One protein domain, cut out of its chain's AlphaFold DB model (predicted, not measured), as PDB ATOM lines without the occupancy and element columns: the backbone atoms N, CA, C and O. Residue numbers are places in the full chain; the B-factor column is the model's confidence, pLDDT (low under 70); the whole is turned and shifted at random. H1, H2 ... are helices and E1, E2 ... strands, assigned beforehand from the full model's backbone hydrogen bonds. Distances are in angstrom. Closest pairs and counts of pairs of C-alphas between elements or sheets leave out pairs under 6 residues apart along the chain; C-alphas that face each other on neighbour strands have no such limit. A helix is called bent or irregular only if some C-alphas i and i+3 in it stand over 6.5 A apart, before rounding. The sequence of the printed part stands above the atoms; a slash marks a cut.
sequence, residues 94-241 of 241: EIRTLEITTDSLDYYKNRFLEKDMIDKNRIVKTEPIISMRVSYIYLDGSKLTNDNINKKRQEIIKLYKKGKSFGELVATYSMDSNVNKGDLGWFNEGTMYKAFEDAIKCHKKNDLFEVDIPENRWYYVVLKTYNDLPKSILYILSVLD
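What this domain is: This is residues 94 to 241 of the 241 residues of the protein "PpiC domain-containing protein" of Flavobacterium sp. LC2016-23 (UniProt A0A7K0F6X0). One long strand, E2, is the spine of a rod with two lobes, its strongly twisted sheet running from one lobe into the other. In the smaller lobe E2 pairs with E6, E6 pairs with E1, and H1 packs over E6; in the larger lobe E2 has E3 on one side and the hairpin E4 and E5 on the other, with H3 and H4 on opposite faces and H2 over E5 at the far end. The printed part has 148 residues, with four named helices and six named strands in the order E1 H1 E2 H2 H3 E3 H4 E4 E5 E6. The sheet is branched, its neighbour pairs antiparallel, and the class is mixed, helices and strands. The whole is loose, with a radius of gyration of the C-alphas of 20.2 A and spans of 62 by 31 by 26 A.

Where its parts are: E2, residues 121 to 140, is 47.4 A long, from C-alpha 121 at (35.265, -59.260, 39.949) to C-alpha 140 at (8.116, -20.584, 35.663), and bends by 78 degrees at residue 124. E6 is residues 229 to 239, 30.7 A, and E1 residues 94 to 101, 22.9 A, beginning at (33.835, -52.766, 46.865). E3 is residues 183 to 188, E4 residues 208 to 213 and E5 residues 218 to 224. H2 is residues 146 to 161, 22.4 A, H1 residues 102 to 113, 17.0 A, H3 residues 166 to 173 and H4 residues 194 to 201. H1 is irregular: C-alphas 103 and 106 are 7.2 A apart.

How they stand to each other: E2 pairs with E6 through N 127 and O 233, 2.9 A, with E3 through N 132 and O 187, 2.8 A, and with E5 through N 137 and O 221, 2.8 A. E1 pairs with E6, N 96 and O 236 at 2.8 A, and E4 with E5, N 220 and O 211 at 2.9 A. H1 runs along the strands, over E6 and only just over E1, on which 3 of its C-alphas fall; Thr 102 and Lys 231 have its closest C-alphas to E6, 5.0 A. H3 is over E2, slantwise at 33 degrees on the local plane, and its closest C-alphas to E2 are those of Val 170 and Ile 137, 5.4 A. The helical hairpin H2 and H3 touch at a shallow tilt of 32 degrees, opposite ways, Tyr 160 and Phe 166 having the closest C-alphas, 6.5 A. H4 comes closest to E4 at the C-alphas of Phe 196 and Val 211, 6.5 A. In H2, H3 and H4 every O i to N i+4 pair is within hydrogen-bond range; in H1, 6 of 8.

The domain as a whole: The farthest C-alphas, of Lys 115 and Asp 147, are 64.2 A apart. The printed part has no cut, and no link is long. The mean pLDDT of the printed part is 91.1; residues 112 to 119 and 178 to 179 are under 70.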
ATOM      1  N   GLU A  94      34.943 -53.705  47.037       92.00
ATOM      2  CA  GLU A  94      33.835 -52.766  46.865       92.00
ATOM      3  C   GLU A  94      32.823 -53.282  45.837       92.00
ATOM      4  O   GLU A  94      33.159 -54.092  44.975       92.00
ATOM      5  N   ILE A  95      31.583 -52.794  45.896       92.31
ATOM      6  CA  ILE A  95      30.594 -53.015  44.835       92.31
ATOM      7  C   ILE A  95      30.622 -51.809  43.898       92.31
ATOM      8  O   ILE A  95      30.362 -50.681  44.309       92.31
ATOM      9  N   ARG A  96      30.890 -52.061  42.617       91.50
ATOM     10  CA  ARG A  96      30.767 -51.083  41.531       91.50
ATOM     11  C   ARG A  96      29.509 -51.349  40.725       91.50
ATOM     12  O   ARG A  96      29.097 -52.498  40.581       91.50
ATOM     13  N   THR A  97      28.930 -50.305  40.148       91.06
ATOM     14  CA  THR A  97      27.829 -50.441  39.195       91.06
ATOM     15  C   THR A  97      28.318 -50.227  37.769       91.06
ATOM     16  O   THR A  97      29.151 -49.360  37.498       91.06
ATOM     17  N   LEU A  98      27.804 -51.032  36.844       89.75
ATOM     18  CA  LEU A  98      28.016 -50.867  35.412       89.75
ATOM     19  C   LEU A  98      26.665 -50.905  34.703       89.75
ATOM     20  O   LEU A  98      25.955 -51.908  34.756       89.75
ATOM     21  N   GLU A  99      26.325 -49.813  34.027       91.50
ATOM     22  CA  GLU A  99      25.150 -49.744  33.166       91.50
ATOM     23  C   GLU A  99      25.483 -50.229  31.763       91.50
ATOM     24  O   GLU A  99      26.401 -49.722  31.117       91.50
ATOM     25  N   ILE A 100      24.689 -51.172  31.272       89.81
ATOM     26  CA  ILE A 100      24.805 -51.696  29.914       89.81
ATOM     27  C   ILE A 100      23.438 -51.734  29.248       89.81
ATOM     28  O   ILE A 100      22.405 -51.828  29.909       89.81
ATOM     29  N   THR A 101      23.421 -51.670  27.923       88.69
ATOM     30  CA  THR A 101      22.207 -51.934  27.152       88.69
ATOM     31  C   THR A 101      21.830 -53.410  27.263       88.69
ATOM     32  O   THR A 101      22.692 -54.279  27.418       88.69
ATOM     33  N   THR A 102      20.531 -53.711  27.204       82.00
ATOM     34  CA  THR A 102      20.038 -55.084  27.405       82.00
ATOM     35  C   THR A 102      20.566 -56.076  26.361       82.00
ATOM     36  O   THR A 102      20.793 -57.233  26.689       82.00
ATOM     37  N   ASP A 103      20.829 -55.634  25.130       81.75
ATOM     38  CA  ASP A 103      21.422 -56.458  24.062       81.75
ATOM     39  C   ASP A 103      22.885 -56.857  24.330       81.75
ATOM     40  O   ASP A 103      23.351 -57.882  23.841       81.75
ATOM     41  N   SER A 104      23.598 -56.085  25.149       82.12
ATOM     42  CA  SER A 104      24.966 -56.385  25.570       82.12
ATOM     43  C   SER A 104      25.018 -57.266  26.822       82.12
ATOM     44  O   SER A 104      26.099 -57.699  27.218       82.12
ATOM     45  N   LEU A 105      23.875 -57.548  27.459       80.56
ATOM     46  CA  LEU A 105      23.819 -58.248  28.743       80.56
ATOM     47  C   LEU A 105      24.510 -59.610  28.702       80.56
ATOM     48  O   LEU A 105      25.330 -59.892  29.575       80.56
ATOM     49  N   ASP A 106      24.224 -60.420  27.686       81.50
ATOM     50  CA  ASP A 106      24.806 -61.758  27.558       81.50
ATOM     51  C   ASP A 106      26.307 -61.694  27.279       81.50
ATOM     52  O   ASP A 106      27.068 -62.463  27.859       81.50
ATOM     53  N   TYR A 107      26.761 -60.725  26.476       80.69
ATOM     54  CA  TYR A 107      28.189 -60.495  26.258       80.69
ATOM     55  C   TYR A 107      28.913 -60.195  27.573       80.69
ATOM     56  O   TYR A 107      29.935 -60.814  27.864       80.69
ATOM     57  N   TYR A 108      28.383 -59.281  28.392       75.25
ATOM     58  CA  TYR A 108      29.011 -58.949  29.670       75.25
ATOM     59  C   TYR A 108      28.917 -60.112  30.653       75.25
ATOM     60  O   TYR A 108      29.935 -60.470  31.236       75.25
ATOM     61  N   LYS A 109      27.754 -60.759  30.797       75.25
ATOM     62  CA  LYS A 109      27.620 -61.952  31.643       75.25
ATOM     63  C   LYS A 109      28.632 -63.022  31.248       75.25
ATOM     64  O   LYS A 109      29.354 -63.487  32.117       75.25
ATOM     65  N   ASN A 110      28.762 -63.335  29.961       75.06
ATOM     66  CA  ASN A 110      29.732 -64.317  29.481       75.06
ATOM     67  C   ASN A 110      31.171 -63.836  29.669       75.06
ATOM     68  O   ASN A 110      32.005 -64.619  30.079       75.06
ATOM     69  N   ARG A 111      31.481 -62.548  29.494       71.31
ATOM     70  CA  ARG A 111      32.816 -62.007  29.805       71.31
ATOM     71  C   ARG A 111      33.172 -62.104  31.294       71.31
ATOM     72  O   ARG A 111      34.342 -62.264  31.623       71.31
ATOM     73  N   PHE A 112      32.192 -61.985  32.190       66.50
ATOM     74  CA  PHE A 112      32.388 -62.159  33.632       66.50
ATOM     75  C   PHE A 112      32.329 -63.635  34.082       66.50
ATOM     76  O   PHE A 112      32.754 -63.926  35.196       66.50
ATOM     77  N   LEU A 113      31.795 -64.552  33.262       59.53
ATOM     78  CA  LEU A 113      31.571 -65.969  33.608       59.53
ATOM     79  C   LEU A 113      32.476 -66.956  32.849       59.53
ATOM     80  O   LEU A 113      32.786 -68.022  33.372       59.53
ATOM     81  N   GLU A 114      32.912 -66.633  31.635       48.16
ATOM     82  CA  GLU A 114      33.728 -67.486  30.777       48.16
ATOM     83  C   GLU A 114      35.125 -66.886  30.587       48.16
ATOM     84  O   GLU A 114      35.330 -65.942  29.831       48.16
ATOM     85  N   LYS A 115      36.094 -67.520  31.255       48.16
ATOM     86  CA  LYS A 115      37.484 -67.674  30.796       48.16
ATOM     87  C   LYS A 115      38.217 -66.391  30.395       48.16
ATOM     88  O   LYS A 115      38.466 -66.128  29.227       48.16
ATOM     89  N   ASP A 116      38.593 -65.626  31.405       42.41
ATOM     90  CA  ASP A 116      39.986 -65.309  31.739       42.41
ATOM     91  C   ASP A 116      39.914 -64.283  32.866       42.41
ATOM     92  O   ASP A 116      39.435 -63.161  32.701       42.41
ATOM     93  N   MET A 117      40.317 -64.726  34.051       43.38
ATOM     94  CA  MET A 117      40.355 -63.950  35.277       43.38
ATOM     95  C   MET A 117      40.938 -62.547  35.032       43.38
ATOM     96  O   MET A 117      42.141 -62.381  34.849       43.38
ATOM     97  N   ILE A 118      40.114 -61.509  35.151       51.31
ATOM     98  CA  ILE A 118      40.540 -60.391  35.992       51.31
ATOM     99  C   ILE A 118      39.979 -60.765  37.363       51.31
ATOM    100  O   ILE A 118      38.828 -60.462  37.663       51.31
ATOM    101  N   ASP A 119      40.764 -61.549  38.107       61.66
ATOM    102  CA  ASP A 119      40.415 -62.502  39.187       61.66
ATOM    103  C   ASP A 119      39.707 -61.948  40.436       61.66
ATOM    104  O   ASP A 119      39.704 -62.536  41.512       61.66
ATOM    105  N   LYS A 120      39.167 -60.743  40.335       70.50
ATOM    106  CA  LYS A 120      38.720 -59.960  41.474       70.50
ATOM    107  C   LYS A 120      37.287 -59.478  41.344       70.50
ATOM    108  O   LYS A 120      36.827 -58.821  42.269       70.50
ATOM    109  N   ASN A 121      36.590 -59.800  40.249       80.81
ATOM    110  CA  ASN A 121      35.265 -59.260  39.949       80.81
ATOM    111  C   ASN A 121      34.174 -60.340  39.881       80.81
ATOM    112  O   ASN A 121      34.334 -61.350  39.199       80.81
ATOM    113  N   ARG A 122      33.021 -60.090  40.510       82.31
ATOM    114  CA  ARG A 122      31.844 -60.972  40.516       82.31
ATOM    115  C   ARG A 122      30.564 -60.159  40.362       82.31
ATOM    116  O   ARG A 122      30.330 -59.236  41.134       82.31
ATOM    117  N   ILE A 123      29.704 -60.515  39.403       86.12
ATOM    118  CA  ILE A 123      28.344 -59.956  39.343       86.12
ATOM    119  C   ILE A 123      27.509 -60.587  40.459       86.12
ATOM    120  O   ILE A 123      27.327 -61.802  40.475       86.12
ATOM    121  N   VAL A 124      26.970 -59.751  41.343       88.75
ATOM    122  CA  VAL A 124      26.185 -60.168  42.518       88.75
ATOM    123  C   VAL A 124      24.714 -59.755  42.434       88.75
ATOM    124  O   VAL A 124      23.874 -60.283  43.151       88.75
ATOM    125  N   LYS A 125      24.376 -58.826  41.533       90.56
ATOM    126  CA  LYS A 125      22.992 -58.470  41.190       90.56
ATOM    127  C   LYS A 125      22.934 -57.935  39.764       90.56
ATOM    128  O   LYS A 125      23.858 -57.275  39.287       90.56
ATOM    129  N   THR A 126      21.826 -58.205  39.088       90.69
ATOM    130  CA  THR A 126      21.445 -57.538  37.840       90.69
ATOM    131  C   THR A 126      20.064 -56.937  38.029       90.69
ATOM    132  O   THR A 126      19.153 -57.628  38.478       90.69
ATOM    133  N   GLU A 127      19.908 -55.666  37.689       92.50
ATOM    134  CA  GLU A 127      18.655 -54.934  37.849       92.50
ATOM    135  C   GLU A 127      18.278 -54.250  36.532       92.50
ATOM    136  O   GLU A 127      19.102 -53.513  35.986       92.50
ATOM    137  N   PRO A 128      17.081 -54.504  35.976       94.56
ATOM    138  CA  PRO A 128      16.630 -53.786  34.795       94.56
ATOM    139  C   PRO A 128      16.352 -52.325  35.154       94.56
ATOM    140  O   PRO A 128      15.820 -52.037  36.224       94.56
ATOM    141  N   ILE A 129      16.678 -51.413  34.244       95.62
ATOM    142  CA  ILE A 129      16.339 -49.997  34.385       95.62
ATOM    143  C   ILE A 129      16.001 -49.396  33.027       95.62
ATOM    144  O   ILE A 129      16.592 -49.760  32.007       95.62
ATOM    145  N   ILE A 130      15.049 -48.470  32.998       95.75
ATOM    146  CA  ILE A 130      14.699 -47.736  31.782       95.75
ATOM    147  C   ILE A 130      15.432 -46.394  31.760       95.75
ATOM    148  O   ILE A 130      15.335 -45.603  32.697       95.75
ATOM    149  N   SER A 131      16.129 -46.111  30.657       96.44
ATOM    150  CA  SER A 131      16.708 -44.797  30.381       96.44
ATOM    151  C   SER A 131      15.881 -44.041  29.346       96.44
ATOM    152  O   SER A 131      15.429 -44.607  28.351       96.44
ATOM    153  N   MET A 132      15.669 -42.752  29.578       97.50
ATOM    154  CA  MET A 132      14.841 -41.869  28.761       97.50
ATOM    155  C   MET A 132      15.658 -40.657  28.315       97.50
ATOM    156  O   MET A 132      16.617 -40.259  28.975       97.50
ATOM    157  N   ARG A 133      15.270 -40.053  27.187       97.56
ATOM    158  CA  ARG A 133      15.841 -38.789  26.710       97.56
ATOM    159  C   ARG A 133      14.782 -37.929  26.041       97.56
ATOM    160  O   ARG A 133      14.143 -38.334  25.061       97.56
ATOM    161  N   VAL A 134      14.628 -36.722  26.566       98.00
ATOM    162  CA  VAL A 134      13.650 -35.737  26.107       98.00
ATOM    163  C   VAL A 134      14.298 -34.367  25.967       98.00
ATOM    164  O   VAL A 134      15.311 -34.077  26.606       98.00
ATOM    165  N   SER A 135      13.671 -33.509  25.172       97.69
ATOM    166  CA  SER A 135      13.905 -32.070  25.241       97.69
ATOM    167  C   SER A 135      12.728 -31.378  25.918       97.69
ATOM    168  O   SER A 135      11.589 -31.821  25.772       97.69
ATOM    169  N   TYR A 136      12.976 -30.287  26.637       97.75
ATOM    170  CA  TYR A 136      11.928 -29.531  27.319       97.75
ATOM    171  C   TYR A 136      12.080 -28.018  27.155       97.75
ATOM    172  O   TYR A 136      13.173 -27.489  26.961       97.75
ATOM    173  N   ILE A 137      10.951 -27.325  27.274       98.06
ATOM    174  CA  ILE A 137      10.844 -25.879  27.465       98.06
ATOM    175  C   ILE A 137      10.201 -25.672  28.826       98.06
ATOM    176  O   ILE A 137       9.078 -26.129  29.036       98.06
ATOM    177  N   TYR A 138      10.900 -24.998  29.734       98.00
ATOM    178  CA  TYR A 138      10.406 -24.709  31.078       98.00
ATOM    179  C   TYR A 138       9.750 -23.328  31.148       98.00
ATOM    180  O   TYR A 138      10.284 -22.353  30.618       98.00
ATOM    181  N   LEU A 139       8.613 -23.243  31.833       98.31
ATOM    182  CA  LEU A 139       7.870 -22.024  32.124       98.31
ATOM    183  C   LEU A 139       7.653 -21.928  33.642       98.31
ATOM    184  O   LEU A 139       7.103 -22.831  34.274       98.31
ATOM    185  N   ASP A 140       8.098 -20.817  34.219       97.88
ATOM    186  CA  ASP A 140       8.116 -20.584  35.663       97.88
ATOM    187  C   ASP A 140       6.794 -19.957  36.133       97.88
ATOM    188  O   ASP A 140       6.530 -18.767  35.914       97.88
ATOM    189  N   GLY A 141       5.964 -20.747  36.815       98.00
ATOM    190  CA  GLY A 141       4.692 -20.293  37.376       98.00
ATOM    191  C   GLY A 141       4.823 -19.392  38.602       98.00
ATOM    192  O   GLY A 141       3.822 -18.891  39.106       98.00
ATOM    193  N   SER A 142       6.040 -19.140  39.095       97.81
ATOM    194  CA  SER A 142       6.276 -18.058  40.056       97.81
ATOM    195  C   SER A 142       6.309 -16.675  39.409       97.81
ATOM    196  O   SER A 142       6.085 -15.678  40.093       97.81
ATOM    197  N   LYS A 143       6.555 -16.618  38.094       98.12
ATOM    198  CA  LYS A 143       6.692 -15.382  37.310       98.12
ATOM    199  C   LYS A 143       5.538 -15.161  36.339       98.12
ATOM    200  O   LYS A 143       5.283 -14.026  35.943       98.12
ATOM    201  N   LEU A 144       4.857 -16.228  35.926       97.81
ATOM    202  CA  LEU A 144       3.753 -16.188  34.971       97.81
ATOM    203  C   LEU A 144       2.468 -16.738  35.592       97.81
ATOM    204  O   LEU A 144       2.495 -17.696  36.354       97.81
ATOM    205  N   THR A 145       1.327 -16.160  35.215       98.00
ATOM    206  CA  THR A 145       0.008 -16.730  35.521       98.00
ATOM    207  C   THR A 145      -0.267 -17.958  34.653       98.00
ATOM    208  O   THR A 145       0.248 -18.052  33.536       98.00
ATOM    209  N   ASN A 146      -1.146 -18.856  35.110       96.81
ATOM    210  CA  ASN A 146      -1.543 -20.043  34.341       96.81
ATOM    211  C   ASN A 146      -2.062 -19.684  32.939       96.81
ATOM    212  O   ASN A 146      -1.700 -20.334  31.963       96.81
ATOM    213  N   ASP A 147      -2.824 -18.594  32.805       98.12
ATOM    214  CA  ASP A 147      -3.303 -18.114  31.503       98.12
ATOM    215  C   ASP A 147      -2.154 -17.745  30.558       98.12
ATOM    216  O   ASP A 147      -2.187 -18.066  29.369       98.12
ATOM    217  N   ASN A 148      -1.117 -17.080  31.074       98.44
ATOM    218  CA  ASN A 148       0.051 -16.706  30.281       98.44
ATOM    219  C   ASN A 148       0.905 -17.925  29.919       98.44
ATOM    220  O   ASN A 148       1.421 -17.993  28.803       98.44
ATOM    221  N   ILE A 149       1.027 -18.896  30.827       98.69
ATOM    222  CA  ILE A 149       1.701 -20.175  30.572       98.69
ATOM    223  C   ILE A 149       0.984 -20.921  29.447       98.69
ATOM    224  O   ILE A 149       1.614 -21.273  28.451       98.69
ATOM    225  N   ASN A 150      -0.336 -21.071  29.544       98.38
ATOM    226  CA  ASN A 150      -1.140 -21.770  28.544       98.38
ATOM    227  C   ASN A 150      -1.079 -21.085  27.174       98.38
ATOM    228  O   ASN A 150      -0.895 -21.755  26.159       98.38
ATOM    229  N   LYS A 151      -1.129 -19.746  27.125       98.62
ATOM    230  CA  LYS A 151      -0.930 -18.991  25.874       98.62
ATOM    231  C   LYS A 151       0.443 -19.258  25.252       98.62
ATOM    232  O   LYS A 151       0.525 -19.515  24.051       98.62
ATOM    233  N   LYS A 152       1.514 -19.247  26.055       98.62
ATOM    234  CA  LYS A 152       2.874 -19.554  25.575       98.62
ATOM    235  C   LYS A 152       2.986 -20.988  25.061       98.62
ATOM    236  O   LYS A 152       3.546 -21.195  23.991       98.62
ATOM    237  N   ARG A 153       2.423 -21.974  25.764       98.69
ATOM    238  CA  ARG A 153       2.412 -23.381  25.324       98.69
ATOM    239  C   ARG A 153       1.703 -23.565  23.988       98.69
ATOM    240  O   ARG A 153       2.267 -24.163  23.072       98.69
ATOM    241  N   GLN A 154       0.518 -22.973  23.843       98.62
ATOM    242  CA  GLN A 154      -0.230 -22.984  22.585       98.62
ATOM    243  C   GLN A 154       0.587 -22.386  21.433       98.62
ATOM    244  O   GLN A 154       0.595 -22.929  20.326       98.62
ATOM    245  N   GLU A 155       1.303 -21.289  21.687       98.62
ATOM    246  CA  GLU A 155       2.186 -20.658  20.708       98.62
ATOM    247  C   GLU A 155       3.375 -21.556  20.331       98.62
ATOM    248  O   GLU A 155       3.617 -21.776  19.143       98.62
ATOM    249  N   ILE A 156       4.062 -22.137  21.319       98.56
ATOM    250  CA  ILE A 156       5.171 -23.086  21.129       98.56
ATOM    251  C   ILE A 156       4.726 -24.260  20.251       98.56
ATOM    252  O   ILE A 156       5.349 -24.536  19.225       98.56
ATOM    253  N   ILE A 157       3.620 -24.922  20.609       98.50
ATOM    254  CA  ILE A 157       3.082 -26.076  19.875       98.50
ATOM    255  C   ILE A 157       2.713 -25.678  18.444       98.50
ATOM    256  O   ILE A 157       3.016 -26.401  17.492       98.50
ATOM    257  N   LYS A 158       2.079 -24.514  18.265       98.62
ATOM    258  CA  LYS A 158       1.713 -23.990  16.945       98.62
ATOM    259  C   LYS A 158       2.944 -23.742  16.074       98.62
ATOM    260  O   LYS A 158       2.918 -24.083  14.894       98.62
ATOM    261  N   LEU A 159       3.998 -23.142  16.622       98.56
ATOM    262  CA  LEU A 159       5.232 -22.862  15.887       98.56
ATOM    263  C   LEU A 159       6.006 -24.141  15.557       98.56
ATOM    264  O   LEU A 159       6.489 -24.273  14.434       98.56
ATOM    265  N   TYR A 160       6.055 -25.104  16.480       98.12
ATOM    266  CA  TYR A 160       6.659 -26.412  16.224       98.12
ATOM    267  C   TYR A 160       5.952 -27.137  15.074       98.12
ATOM    268  O   TYR A 160       6.591 -27.579  14.123       98.12
ATOM    269  N   LYS A 161       4.611 -27.158  15.083       97.50
ATOM    270  CA  LYS A 161       3.796 -27.732  13.994       97.50
ATOM    271  C   LYS A 161       3.984 -27.025  12.646       97.50
ATOM    272  O   LYS A 161       3.723 -27.626  11.611       97.50
ATOM    273  N   LYS A 162       4.434 -25.766  12.642       98.06
ATOM    274  CA  LYS A 162       4.801 -25.014  11.429       98.06
ATOM    275  C   LYS A 162       6.232 -25.289  10.947       98.06
ATOM    276  O   LYS A 162       6.642 -24.699   9.953       98.06
ATOM    277  N   GLY A 163       6.980 -26.152  11.633       97.50
ATOM    278  CA  GLY A 163       8.335 -26.555  11.257       97.50
ATOM    279  C   GLY A 163       9.458 -25.801  11.969       97.50
ATOM    280  O   GLY A 163      10.620 -26.041  11.650       97.50
ATOM    281  N   LYS A 164       9.160 -24.914  12.934       97.62
ATOM    282  CA  LYS A 164      10.213 -24.294  13.756       97.62
ATOM    283  C   LYS A 164      10.863 -25.366  14.631       97.62
ATOM    284  O   LYS A 164      10.157 -26.164  15.251       97.62
ATOM    285  N   SER A 165      12.193 -25.395  14.692       96.50
ATOM    286  CA  SER A 165      12.887 -26.442  15.443       96.50
ATOM    287  C   SER A 165      12.649 -26.292  16.948       96.50
ATOM    288  O   SER A 165      12.514 -25.181  17.470       96.50
ATOM    289  N   PHE A 166      12.632 -27.413  17.675       96.56
ATOM    290  CA  PHE A 166      12.428 -27.379  19.124       96.56
ATOM    291  C   PHE A 166      13.527 -26.576  19.837       96.56
ATOM    292  O   PHE A 166      13.228 -25.787  20.725       96.56
ATOM    293  N   GLY A 167      14.783 -26.681  19.387       95.38
ATOM    294  CA  GLY A 167      15.896 -25.921  19.960       95.38
ATOM    295  C   GLY A 167      15.761 -24.399  19.804       95.38
ATOM    296  O   GLY A 167      16.103 -23.659  20.723       95.38
ATOM    297  N   GLU A 168      15.215 -23.907  18.685       95.38
ATOM    298  CA  GLU A 168      14.912 -22.475  18.528       95.38
ATOM    299  C   GLU A 168      13.773 -22.029  19.452       95.38
ATOM    300  O   GLU A 168      13.783 -20.908  19.962       95.38
ATOM    301  N   LEU A 169      12.776 -22.893  19.662       97.12
ATOM    302  CA  LEU A 169      11.687 -22.629  20.599       97.12
ATOM    303  C   LEU A 169      12.200 -22.586  22.038       97.12
ATOM    304  O   LEU A 169      11.820 -21.680  22.775       97.12
ATOM    305  N   VAL A 170      13.119 -23.475  22.417       96.69
ATOM    306  CA  VAL A 170      13.793 -23.423  23.720       96.69
ATOM    307  C   VAL A 170      14.517 -22.099  23.909       96.69
ATOM    308  O   VAL A 170      14.263 -21.421  24.899       96.69
ATOM    309  N   ALA A 171      15.335 -21.685  22.940       94.19
ATOM    310  CA  ALA A 171      16.060 -20.416  23.015       94.19
ATOM    311  C   ALA A 171      15.131 -19.189  23.115       94.19
ATOM    312  O   ALA A 171      15.524 -18.164  23.662       94.19
ATOM    313  N   THR A 172      13.909 -19.285  22.582       95.31
ATOM    314  CA  THR A 172      12.941 -18.177  22.584       95.31
ATOM    315  C   THR A 172      12.087 -18.141  23.856       95.31
ATOM    316  O   THR A 172      11.796 -17.063  24.369       95.31
ATOM    317  N   TYR A 173      11.620 -19.300  24.333       96.69
ATOM    318  CA  TYR A 173      10.548 -19.379  25.332       96.69
ATOM    319  C   TYR A 173      10.970 -19.978  26.671       96.69
ATOM    320  O   TYR A 173      10.262 -19.756  27.653       96.69
ATOM    321  N   SER A 174      12.059 -20.749  26.726       96.50
ATOM    322  CA  SER A 174      12.462 -21.401  27.971       96.50
ATOM    323  C   SER A 174      12.900 -20.365  28.997       96.50
ATOM    324  O   SER A 174      13.673 -19.456  28.703       96.50
ATOM    325  N   MET A 175      12.398 -20.520  30.216       95.88
ATOM    326  CA  MET A 175      12.766 -19.715  31.382       95.88
ATOM    327  C   MET A 175      13.862 -20.378  32.223       95.88
ATOM    328  O   MET A 175      14.193 -19.886  33.299       95.88
ATOM    329  N   ASP A 176      14.393 -21.500  31.741       91.38
ATOM    330  CA  ASP A 176      15.545 -22.192  32.301       91.38
ATOM    331  C   ASP A 176      16.811 -21.826  31.515       91.38
ATOM    332  O   ASP A 176      16.775 -21.671  30.293       91.38
ATOM    333  N   SER A 177      17.939 -21.724  32.211       79.69
ATOM    334  CA  SER A 177      19.258 -21.386  31.667       79.69
ATOM    335  C   SER A 177      19.964 -22.553  30.962       79.69
ATOM    336  O   SER A 177      21.176 -22.502  30.752       79.69
ATOM    337  N   ASN A 178      19.246 -23.625  30.615       69.06
ATOM    338  CA  ASN A 178      19.844 -24.827  30.041       69.06
ATOM    339  C   ASN A 178      20.543 -24.531  28.698       69.06
ATOM    340  O   ASN A 178      19.920 -24.182  27.694       69.06
ATOM    341  N   VAL A 179      21.863 -24.722  28.691       69.56
ATOM    342  CA  VAL A 179      22.766 -24.424  27.572       69.56
ATOM    343  C   VAL A 179      22.613 -25.379  26.385       69.56
ATOM    344  O   VAL A 179      22.978 -25.025  25.265       69.56
ATOM    345  N   ASN A 180      22.036 -26.571  26.577       86.38
ATOM    346  CA  ASN A 180      21.980 -27.615  25.549       86.38
ATOM    347  C   ASN A 180      20.708 -27.558  24.682       86.38
ATOM    348  O   ASN A 180      20.135 -28.585  24.323       86.38
ATOM    349  N   LYS A 181      20.206 -26.351  24.384       86.25
ATOM    350  CA  LYS A 181      18.964 -26.152  23.604       86.25
ATOM    351  C   LYS A 181      17.784 -26.990  24.133       86.25
ATOM    352  O   LYS A 181      16.943 -27.436  23.355       86.25
ATOM    353  N   GLY A 182      17.745 -27.203  25.451       89.88
ATOM    354  CA  GLY A 182      16.673 -27.904  26.159       89.88
ATOM    355  C   GLY A 182      16.742 -29.427  26.109       89.88
ATOM    356  O   GLY A 182      15.837 -30.063  26.629       89.88
ATOM    357  N   ASP A 183      17.771 -30.028  25.507       95.69
ATOM    358  CA  ASP A 183      17.992 -31.476  25.556       95.69
ATOM    359  C   ASP A 183      18.583 -31.893  26.908       95.69
ATOM    360  O   ASP A 183      19.666 -31.449  27.298       95.69
ATOM    361  N   LEU A 184      17.845 -32.754  27.612       93.94
ATOM    362  CA  LEU A 184      18.171 -33.233  28.953       93.94
ATOM    363  C   LEU A 184      19.237 -34.342  28.943       93.94
ATOM    364  O   LEU A 184      19.783 -34.683  29.988       93.94
ATOM    365  N   GLY A 185      19.558 -34.902  27.773       95.00
ATOM    366  CA  GLY A 185      20.420 -36.076  27.677       95.00
ATOM    367  C   GLY A 185      19.722 -37.354  28.150       95.00
ATOM    368  O   GLY A 185      18.521 -37.373  28.418       95.00
ATOM    369  N   TRP A 186      20.475 -38.455  28.185       95.69
ATOM    370  CA  TRP A 186      19.975 -39.720  28.723       95.69
ATOM    371  C   TRP A 186      20.002 -39.683  30.247       95.69
ATOM    372  O   TRP A 186      21.045 -39.418  30.838       95.69
ATOM    373  N   PHE A 187      18.876 -40.002  30.868       95.88
ATOM    374  CA  PHE A 187      18.747 -40.161  32.314       95.88
ATOM    375  C   PHE A 187      17.976 -41.444  32.610       95.88
ATOM    376  O   PHE A 187      17.239 -41.940  31.757       95.88
ATOM    377  N   ASN A 188      18.177 -42.026  33.786       95.94
ATOM    378  CA  ASN A 188      17.462 -43.233  34.185       95.94
ATOM    379  C   ASN A 188      16.180 -42.869  34.937       95.94
ATOM    380  O   ASN A 188      16.100 -41.810  35.559       95.94
ATOM    381  N   GLU A 189      15.181 -43.742  34.888       95.31
ATOM    382  CA  GLU A 189      13.999 -43.606  35.738       95.31
ATOM    383  C   GLU A 189      14.373 -43.510  37.227       95.31
ATOM    384  O   GLU A 189      15.357 -44.098  37.677       95.31
ATOM    385  N   GLY A 190      13.601 -42.734  37.982       95.56
ATOM    386  CA  GLY A 190      13.895 -42.373  39.367       95.56
ATOM    387  C   GLY A 190      14.858 -41.191  39.528       95.56
ATOM    388  O   GLY A 190      15.112 -40.787  40.662       95.56
ATOM    389  N   THR A 191      15.380 -40.615  38.440       94.81
ATOM    390  CA  THR A 191      16.281 -39.446  38.498       94.81
ATOM    391  C   THR A 191      15.502 -38.131  38.536       94.81
ATOM    392  O   THR A 191      15.910 -37.181  39.203       94.81
ATOM    393  N   MET A 192      14.393 -38.053  37.800       94.75
ATOM    394  CA  MET A 192      13.589 -36.840  37.649       94.75
ATOM    395  C   MET A 192      12.351 -36.884  38.551       94.75
ATOM    396  O   MET A 192      11.980 -37.916  39.109       94.75
ATOM    397  N   TYR A 193      11.674 -35.739  38.698       95.75
ATOM    398  CA  TYR A 193      10.449 -35.663  39.492       95.75
ATOM    399  C   TYR A 193       9.391 -36.633  38.955       95.75
ATOM    400  O   TYR A 193       9.129 -36.664  37.752       95.75
ATOM    401  N   LYS A 194       8.745 -37.390  39.846       95.81
ATOM    402  CA  LYS A 194       7.881 -38.516  39.466       95.81
ATOM    403  C   LYS A 194       6.803 -38.149  38.440       95.81
ATOM    404  O   LYS A 194       6.647 -38.854  37.449       95.81
ATOM    405  N   ALA A 195       6.109 -37.025  38.631       96.12
ATOM    406  CA  ALA A 195       5.077 -36.572  37.694       96.12
ATOM    407  C   ALA A 195       5.632 -36.287  36.282       96.12
ATOM    408  O   ALA A 195       4.948 -36.518  35.286       96.12
ATOM    409  N   PHE A 196       6.886 -35.833  36.188       97.38
ATOM    410  CA  PHE A 196       7.567 -35.609  34.914       97.38
ATOM    411  C   PHE A 196       7.900 -36.927  34.214       97.38
ATOM    412  O   PHE A 196       7.619 -37.087  33.029       97.38
ATOM    413  N   GLU A 197       8.449 -37.892  34.952       97.06
ATOM    414  CA  GLU A 197       8.773 -39.213  34.407       97.06
ATOM    415  C   GLU A 197       7.530 -39.982  33.963       97.06
ATOM    416  O   GLU A 197       7.509 -40.535  32.864       97.06
ATOM    417  N   ASP A 198       6.483 -39.986  34.791       96.88
ATOM    418  CA  ASP A 198       5.225 -40.666  34.490       96.88
ATOM    419  C   ASP A 198       4.606 -40.099  33.199       96.88
ATOM    420  O   ASP A 198       4.174 -40.859  32.329       96.88
ATOM    421  N   ALA A 199       4.655 -38.775  33.005       97.56
ATOM    422  CA  ALA A 199       4.220 -38.152  31.758       97.56
ATOM    423  C   ALA A 199       5.059 -38.610  30.552       97.56
ATOM    424  O   ALA A 199       4.494 -38.935  29.509       97.56
ATOM    425  N   ILE A 200       6.388 -38.695  30.673       98.06
ATOM    426  CA  ILE A 200       7.265 -39.160  29.581       98.06
ATOM    427  C   ILE A 200       6.976 -40.616  29.205       98.06
ATOM    428  O   ILE A 200       6.967 -40.949  28.017       98.06
ATOM    429  N   LYS A 201       6.729 -41.482  30.192       96.38
ATOM    430  CA  LYS A 201       6.416 -42.906  29.982       96.38
ATOM    431  C   LYS A 201       5.093 -43.119  29.240       96.38
ATOM    432  O   LYS A 201       4.969 -44.077  28.484       96.38
ATOM    433  N   CYS A 202       4.134 -42.205  29.385       97.19
ATOM    434  CA  CYS A 202       2.856 -42.247  28.665       97.19
ATOM    435  C   CYS A 202       2.947 -41.839  27.184       97.19
ATOM    436  O   CYS A 202       1.978 -42.017  26.447       97.19
ATOM    437  N   HIS A 203       4.087 -41.304  26.739       98.31
ATOM    438  CA  HIS A 203       4.271 -40.785  25.384       98.31
ATOM    439  C   HIS A 203       5.286 -41.604  24.583       98.31
ATOM    440  O   HIS A 203       6.168 -42.278  25.122       98.31
ATOM    441  N   LYS A 204       5.174 -41.541  23.258       97.88
ATOM    442  CA  LYS A 204       6.057 -42.207  22.297       97.88
ATOM    443  C   LYS A 204       7.082 -41.229  21.735       97.88
ATOM    444  O   LYS A 204       6.961 -40.013  21.866       97.88
ATOM    445  N   LYS A 205       8.121 -41.765  21.095       98.25
ATOM    446  CA  LYS A 205       9.099 -40.948  20.374       98.25
ATOM    447  C   LYS A 205       8.395 -40.023  19.371       98.25
ATOM    448  O   LYS A 205       7.531 -40.463  18.620       98.25
ATOM    449  N   ASN A 206       8.864 -38.780  19.323       97.81
ATOM    450  CA  ASN A 206       8.373 -37.627  18.567       97.81
ATOM    451  C   ASN A 206       7.080 -36.985  19.090       97.81
ATOM    452  O   ASN A 206       6.652 -35.981  18.516       97.81
ATOM    453  N   ASP A 207       6.491 -37.492  20.173       98.38
ATOM    454  CA  ASP A 207       5.347 -36.831  20.792       98.38
ATOM    455  C   ASP A 207       5.769 -35.499  21.425       98.38
ATOM    456  O   ASP A 207       6.815 -35.394  22.078       98.38
ATOM    457  N   LEU A 208       4.917 -34.492  21.232       98.38
ATOM    458  CA  LEU A 208       5.005 -33.177  21.853       98.38
ATOM    459  C   LEU A 208       3.830 -33.020  22.820       98.38
ATOM    460  O   LEU A 208       2.677 -33.056  22.388       98.38
ATOM    461  N   PHE A 209       4.118 -32.830  24.102       98.56
ATOM    462  CA  PHE A 209       3.108 -32.822  25.158       98.56
ATOM    463  C   PHE A 209       3.439 -31.822  26.263       98.56
ATOM    464  O   PHE A 209       4.545 -31.288  26.346       98.56
ATOM    465  N   GLU A 210       2.451 -31.537  27.100       98.50
ATOM    466  CA  GLU A 210       2.567 -30.616  28.226       98.50
ATOM    467  C   GLU A 210       2.697 -31.414  29.524       98.50
ATOM    468  O   GLU A 210       2.110 -32.486  29.664       98.50
ATOM    469  N   VAL A 211       3.478 -30.895  30.470       98.38
ATOM    470  CA  VAL A 211       3.621 -31.489  31.805       98.38
ATOM    471  C   VAL A 211       3.472 -30.404  32.853       98.38
ATOM    472  O   VAL A 211       4.152 -29.378  32.776       98.38
ATOM    473  N   ASP A 212       2.617 -30.658  33.837       98.00
ATOM    474  CA  ASP A 212       2.335 -29.753  34.945       98.00
ATOM    475  C   ASP A 212       2.820 -30.367  36.252       98.00
ATOM    476  O   ASP A 212       2.541 -31.529  36.546       98.00
ATOM    477  N   ILE A 213       3.517 -29.566  37.054       97.81
ATOM    478  CA  ILE A 213       3.860 -29.878  38.444       97.81
ATOM    479  C   ILE A 213       3.448 -28.656  39.281       97.81
ATOM    480  O   ILE A 213       4.289 -27.803  39.608       97.81
ATOM    481  N   PRO A 214       2.135 -28.485  39.542       95.75
ATOM    482  CA  PRO A 214       1.588 -27.273  40.148       95.75
ATOM    483  C   PRO A 214       2.133 -26.997  41.549       95.75
ATOM    484  O   PRO A 214       2.309 -25.834  41.909       95.75
ATOM    485  N   GLU A 215       2.457 -28.043  42.313       96.75
ATOM    486  CA  GLU A 215       3.003 -27.945  43.672       96.75
ATOM    487  C   GLU A 215       4.309 -27.143  43.688       96.75
ATOM    488  O   GLU A 215       4.570 -26.359  44.600       96.75
ATOM    489  N   ASN A 216       5.100 -27.284  42.623       96.75
ATOM    490  CA  ASN A 216       6.364 -26.585  42.426       96.75
ATOM    491  C   ASN A 216       6.216 -25.346  41.531       96.75
ATOM    492  O   ASN A 216       7.180 -24.600  41.350       96.75
ATOM    493  N   ARG A 217       5.016 -25.103  40.984       97.75
ATOM    494  CA  ARG A 217       4.735 -24.105  39.939       97.75
ATOM    495  C   ARG A 217       5.618 -24.297  38.704       97.75
ATOM    496  O   ARG A 217       6.108 -23.326  38.124       97.75
ATOM    497  N   TRP A 218       5.853 -25.549  38.321       97.94
ATOM    498  CA  TRP A 218       6.668 -25.897  37.161       97.94
ATOM    499  C   TRP A 218       5.804 -26.388  36.013       97.94
ATOM    500  O   TRP A 218       4.961 -27.269  36.179       97.94
ATOM    501  N   TYR A 219       6.042 -25.816  34.840       98.44
ATOM    502  CA  TYR A 219       5.232 -26.054  33.659       98.44
ATOM    503  C   TYR A 219       6.148 -26.286  32.468       98.44
ATOM    504  O   TYR A 219       7.032 -25.480  32.190       98.44
ATOM    505  N   TYR A 220       5.938 -27.385  31.754       98.31
ATOM    506  CA  TYR A 220       6.786 -27.782  30.637       98.31
ATOM    507  C   TYR A 220       6.002 -27.952  29.340       98.31
ATOM    508  O   TYR A 220       4.819 -28.301  29.363       98.31
ATOM    509  N   VAL A 221       6.687 -27.737  28.218       98.50
ATOM    510  CA  VAL A 221       6.406 -28.409  26.941       98.50
ATOM    511  C   VAL A 221       7.557 -29.371  26.694       98.50
ATOM    512  O   VAL A 221       8.713 -28.955  26.741       98.50
ATOM    513  N   VAL A 222       7.259 -30.639  26.447       98.50
ATOM    514  CA  VAL A 222       8.244 -31.713  26.325       98.50
ATOM    515  C   VAL A 222       8.134 -32.345  24.945       98.50
ATOM    516  O   VAL A 222       7.038 -32.625  24.467       98.50
ATOM    517  N   LEU A 223       9.282 -32.570  24.311       98.44
ATOM    518  CA  LEU A 223       9.427 -33.358  23.094       98.44
ATOM    519  C   LEU A 223      10.162 -34.654  23.435       98.44
ATOM    520  O   LEU A 223      11.328 -34.627  23.840       98.44
ATOM    521  N   LYS A 224       9.514 -35.804  23.233       98.31
ATOM    522  CA  LYS A 224      10.171 -37.099  23.443       98.31
ATOM    523  C   LYS A 224      11.075 -37.427  22.260       98.31
ATOM    524  O   LYS A 224      10.623 -37.858  21.208       98.31
ATOM    525  N   THR A 225      12.374 -37.200  22.417       97.25
ATOM    526  CA  THR A 225      13.342 -37.278  21.307       97.25
ATOM    527  C   THR A 225      13.764 -38.702  20.929       97.25
ATOM    528  O   THR A 225      14.116 -38.956  19.775       97.25
ATOM    529  N   TYR A 226      13.693 -39.650  21.869       97.50
ATOM    530  CA  TYR A 226      14.100 -41.042  21.665       97.50
ATOM    531  C   TYR A 226      13.048 -42.020  22.192       97.50
ATOM    532  O   TYR A 226      12.184 -41.657  22.990       97.50
ATOM    533  N   ASN A 227      13.118 -43.265  21.715       97.38
ATOM    534  CA  ASN A 227      12.430 -44.365  22.381       97.38
ATOM    535  C   ASN A 227      13.099 -44.617  23.731       97.38
ATOM    536  O   ASN A 227      14.293 -44.354  23.887       97.38
ATOM    537  N   ASP A 228      12.330 -45.164  24.662       96.44
ATOM    538  CA  ASP A 228      12.868 -45.620  25.935       96.44
ATOM    539  C   ASP A 228      13.929 -46.692  25.669       96.44
ATOM    540  O   ASP A 228      13.765 -47.541  24.787       96.44
ATOM    541  N   LEU A 229      15.040 -46.605  26.394       95.12
ATOM    542  CA  LEU A 229      16.194 -47.476  26.244       95.12
ATOM    543  C   LEU A 229      16.261 -48.419  27.448       95.12
ATOM    544  O   LEU A 229      16.674 -47.986  28.529       95.12
ATOM    545  N   PRO A 230      15.875 -49.697  27.285       95.19
ATOM    546  CA  PRO A 230      16.083 -50.702  28.311       95.19
ATOM    547  C   PRO A 230      17.581 -50.911  28.544       95.19
ATOM    548  O   PRO A 230      18.356 -51.134  27.608       95.19
ATOM    549  N   LYS A 231      17.971 -50.849  29.809       94.44
ATOM    550  CA  LYS A 231      19.318 -51.123  30.291       94.44
ATOM    551  C   LYS A 231      19.272 -52.165  31.403       94.44
ATOM    552  O   LYS A 231      18.220 -52.498  31.947       94.44
ATOM    553  N   SER A 232      20.445 -52.662  31.755       92.81
ATOM    554  CA  SER A 232      20.687 -53.451  32.955       92.81
ATOM    555  C   SER A 232      21.808 -52.809  33.764       92.81
ATOM    556  O   SER A 232      22.853 -52.461  33.214       92.81
ATOM    557  N   ILE A 233      21.593 -52.671  35.067       92.50
ATOM    558  CA  ILE A 233      22.623 -52.316  36.038       92.50
ATOM    559  C   ILE A 233      23.223 -53.617  36.553       92.50
ATOM    560  O   ILE A 233      22.529 -54.444  37.150       92.50
ATOM    561  N   LEU A 234      24.515 -53.799  36.319       91.25
ATOM    562  CA  LEU A 234      25.303 -54.856  36.933       91.25
ATOM    563  C   LEU A 234      25.921 -54.323  38.219       91.25
ATOM    564  O   LEU A 234      26.631 -53.323  38.186       91.25
ATOM    565  N   TYR A 235      25.688 -55.014  39.328       92.06
ATOM    566  CA  TYR A 235      26.395 -54.785  40.582       92.06
ATOM    567  C   TYR A 235      27.550 -55.777  40.647       92.06
ATOM    568  O   TYR A 235      27.330 -56.991  40.648       92.06
ATOM    569  N   ILE A 236      28.770 -55.255  40.641       89.56
ATOM    570  CA  ILE A 236      30.006 -56.010  40.488       89.56
ATOM    571  C   ILE A 236      30.828 -55.842  41.762       89.56
ATOM    572  O   ILE A 236      31.403 -54.781  41.999       89.56
ATOM    573  N   LEU A 237      30.907 -56.895  42.567       89.19
ATOM    574  CA  LEU A 237      31.866 -56.983  43.660       89.19
ATOM    575  C   LEU A 237      33.268 -57.077  43.061       89.19
ATOM    576  O   LEU A 237      33.515 -57.982  42.275       89.19
ATOM    577  N   SER A 238      34.149 -56.145  43.407       87.69
ATOM    578  CA  SER A 238      35.512 -56.011  42.890       87.69
ATOM    579  C   SER A 238      36.503 -55.966  44.052       87.69
ATOM    580  O   SER A 238      36.267 -55.232  45.005       87.69
ATOM    581  N   VAL A 239      37.621 -56.692  43.987       85.38
ATOM    582  CA  VAL A 239      38.735 -56.573  44.948       85.38
ATOM    583  C   VAL A 239      39.842 -55.712  44.334       85.38
ATOM    584  O   VAL A 239      40.290 -55.962  43.219       85.38
ATOM    585  N   LEU A 240      40.288 -54.676  45.033       79.88
ATOM    586  CA  LEU A 240      41.351 -53.779  44.578       79.88
ATOM    587  C   LEU A 240      42.739 -54.347  44.925       79.88
ATOM    588  O   LEU A 240      42.879 -55.187  45.821       79.88
ATOM    589  N   ASP A 241      43.763 -53.946  44.168       70.88
ATOM    590  CA  ASP A 241      45.173 -54.263  44.457       70.88
ATOM    591  C   ASP A 241      45.697 -53.578  45.727       70.88
ATOM    592  O   ASP A 241      45.264 -52.459  46.075       70.88
TER     593      ASP A 241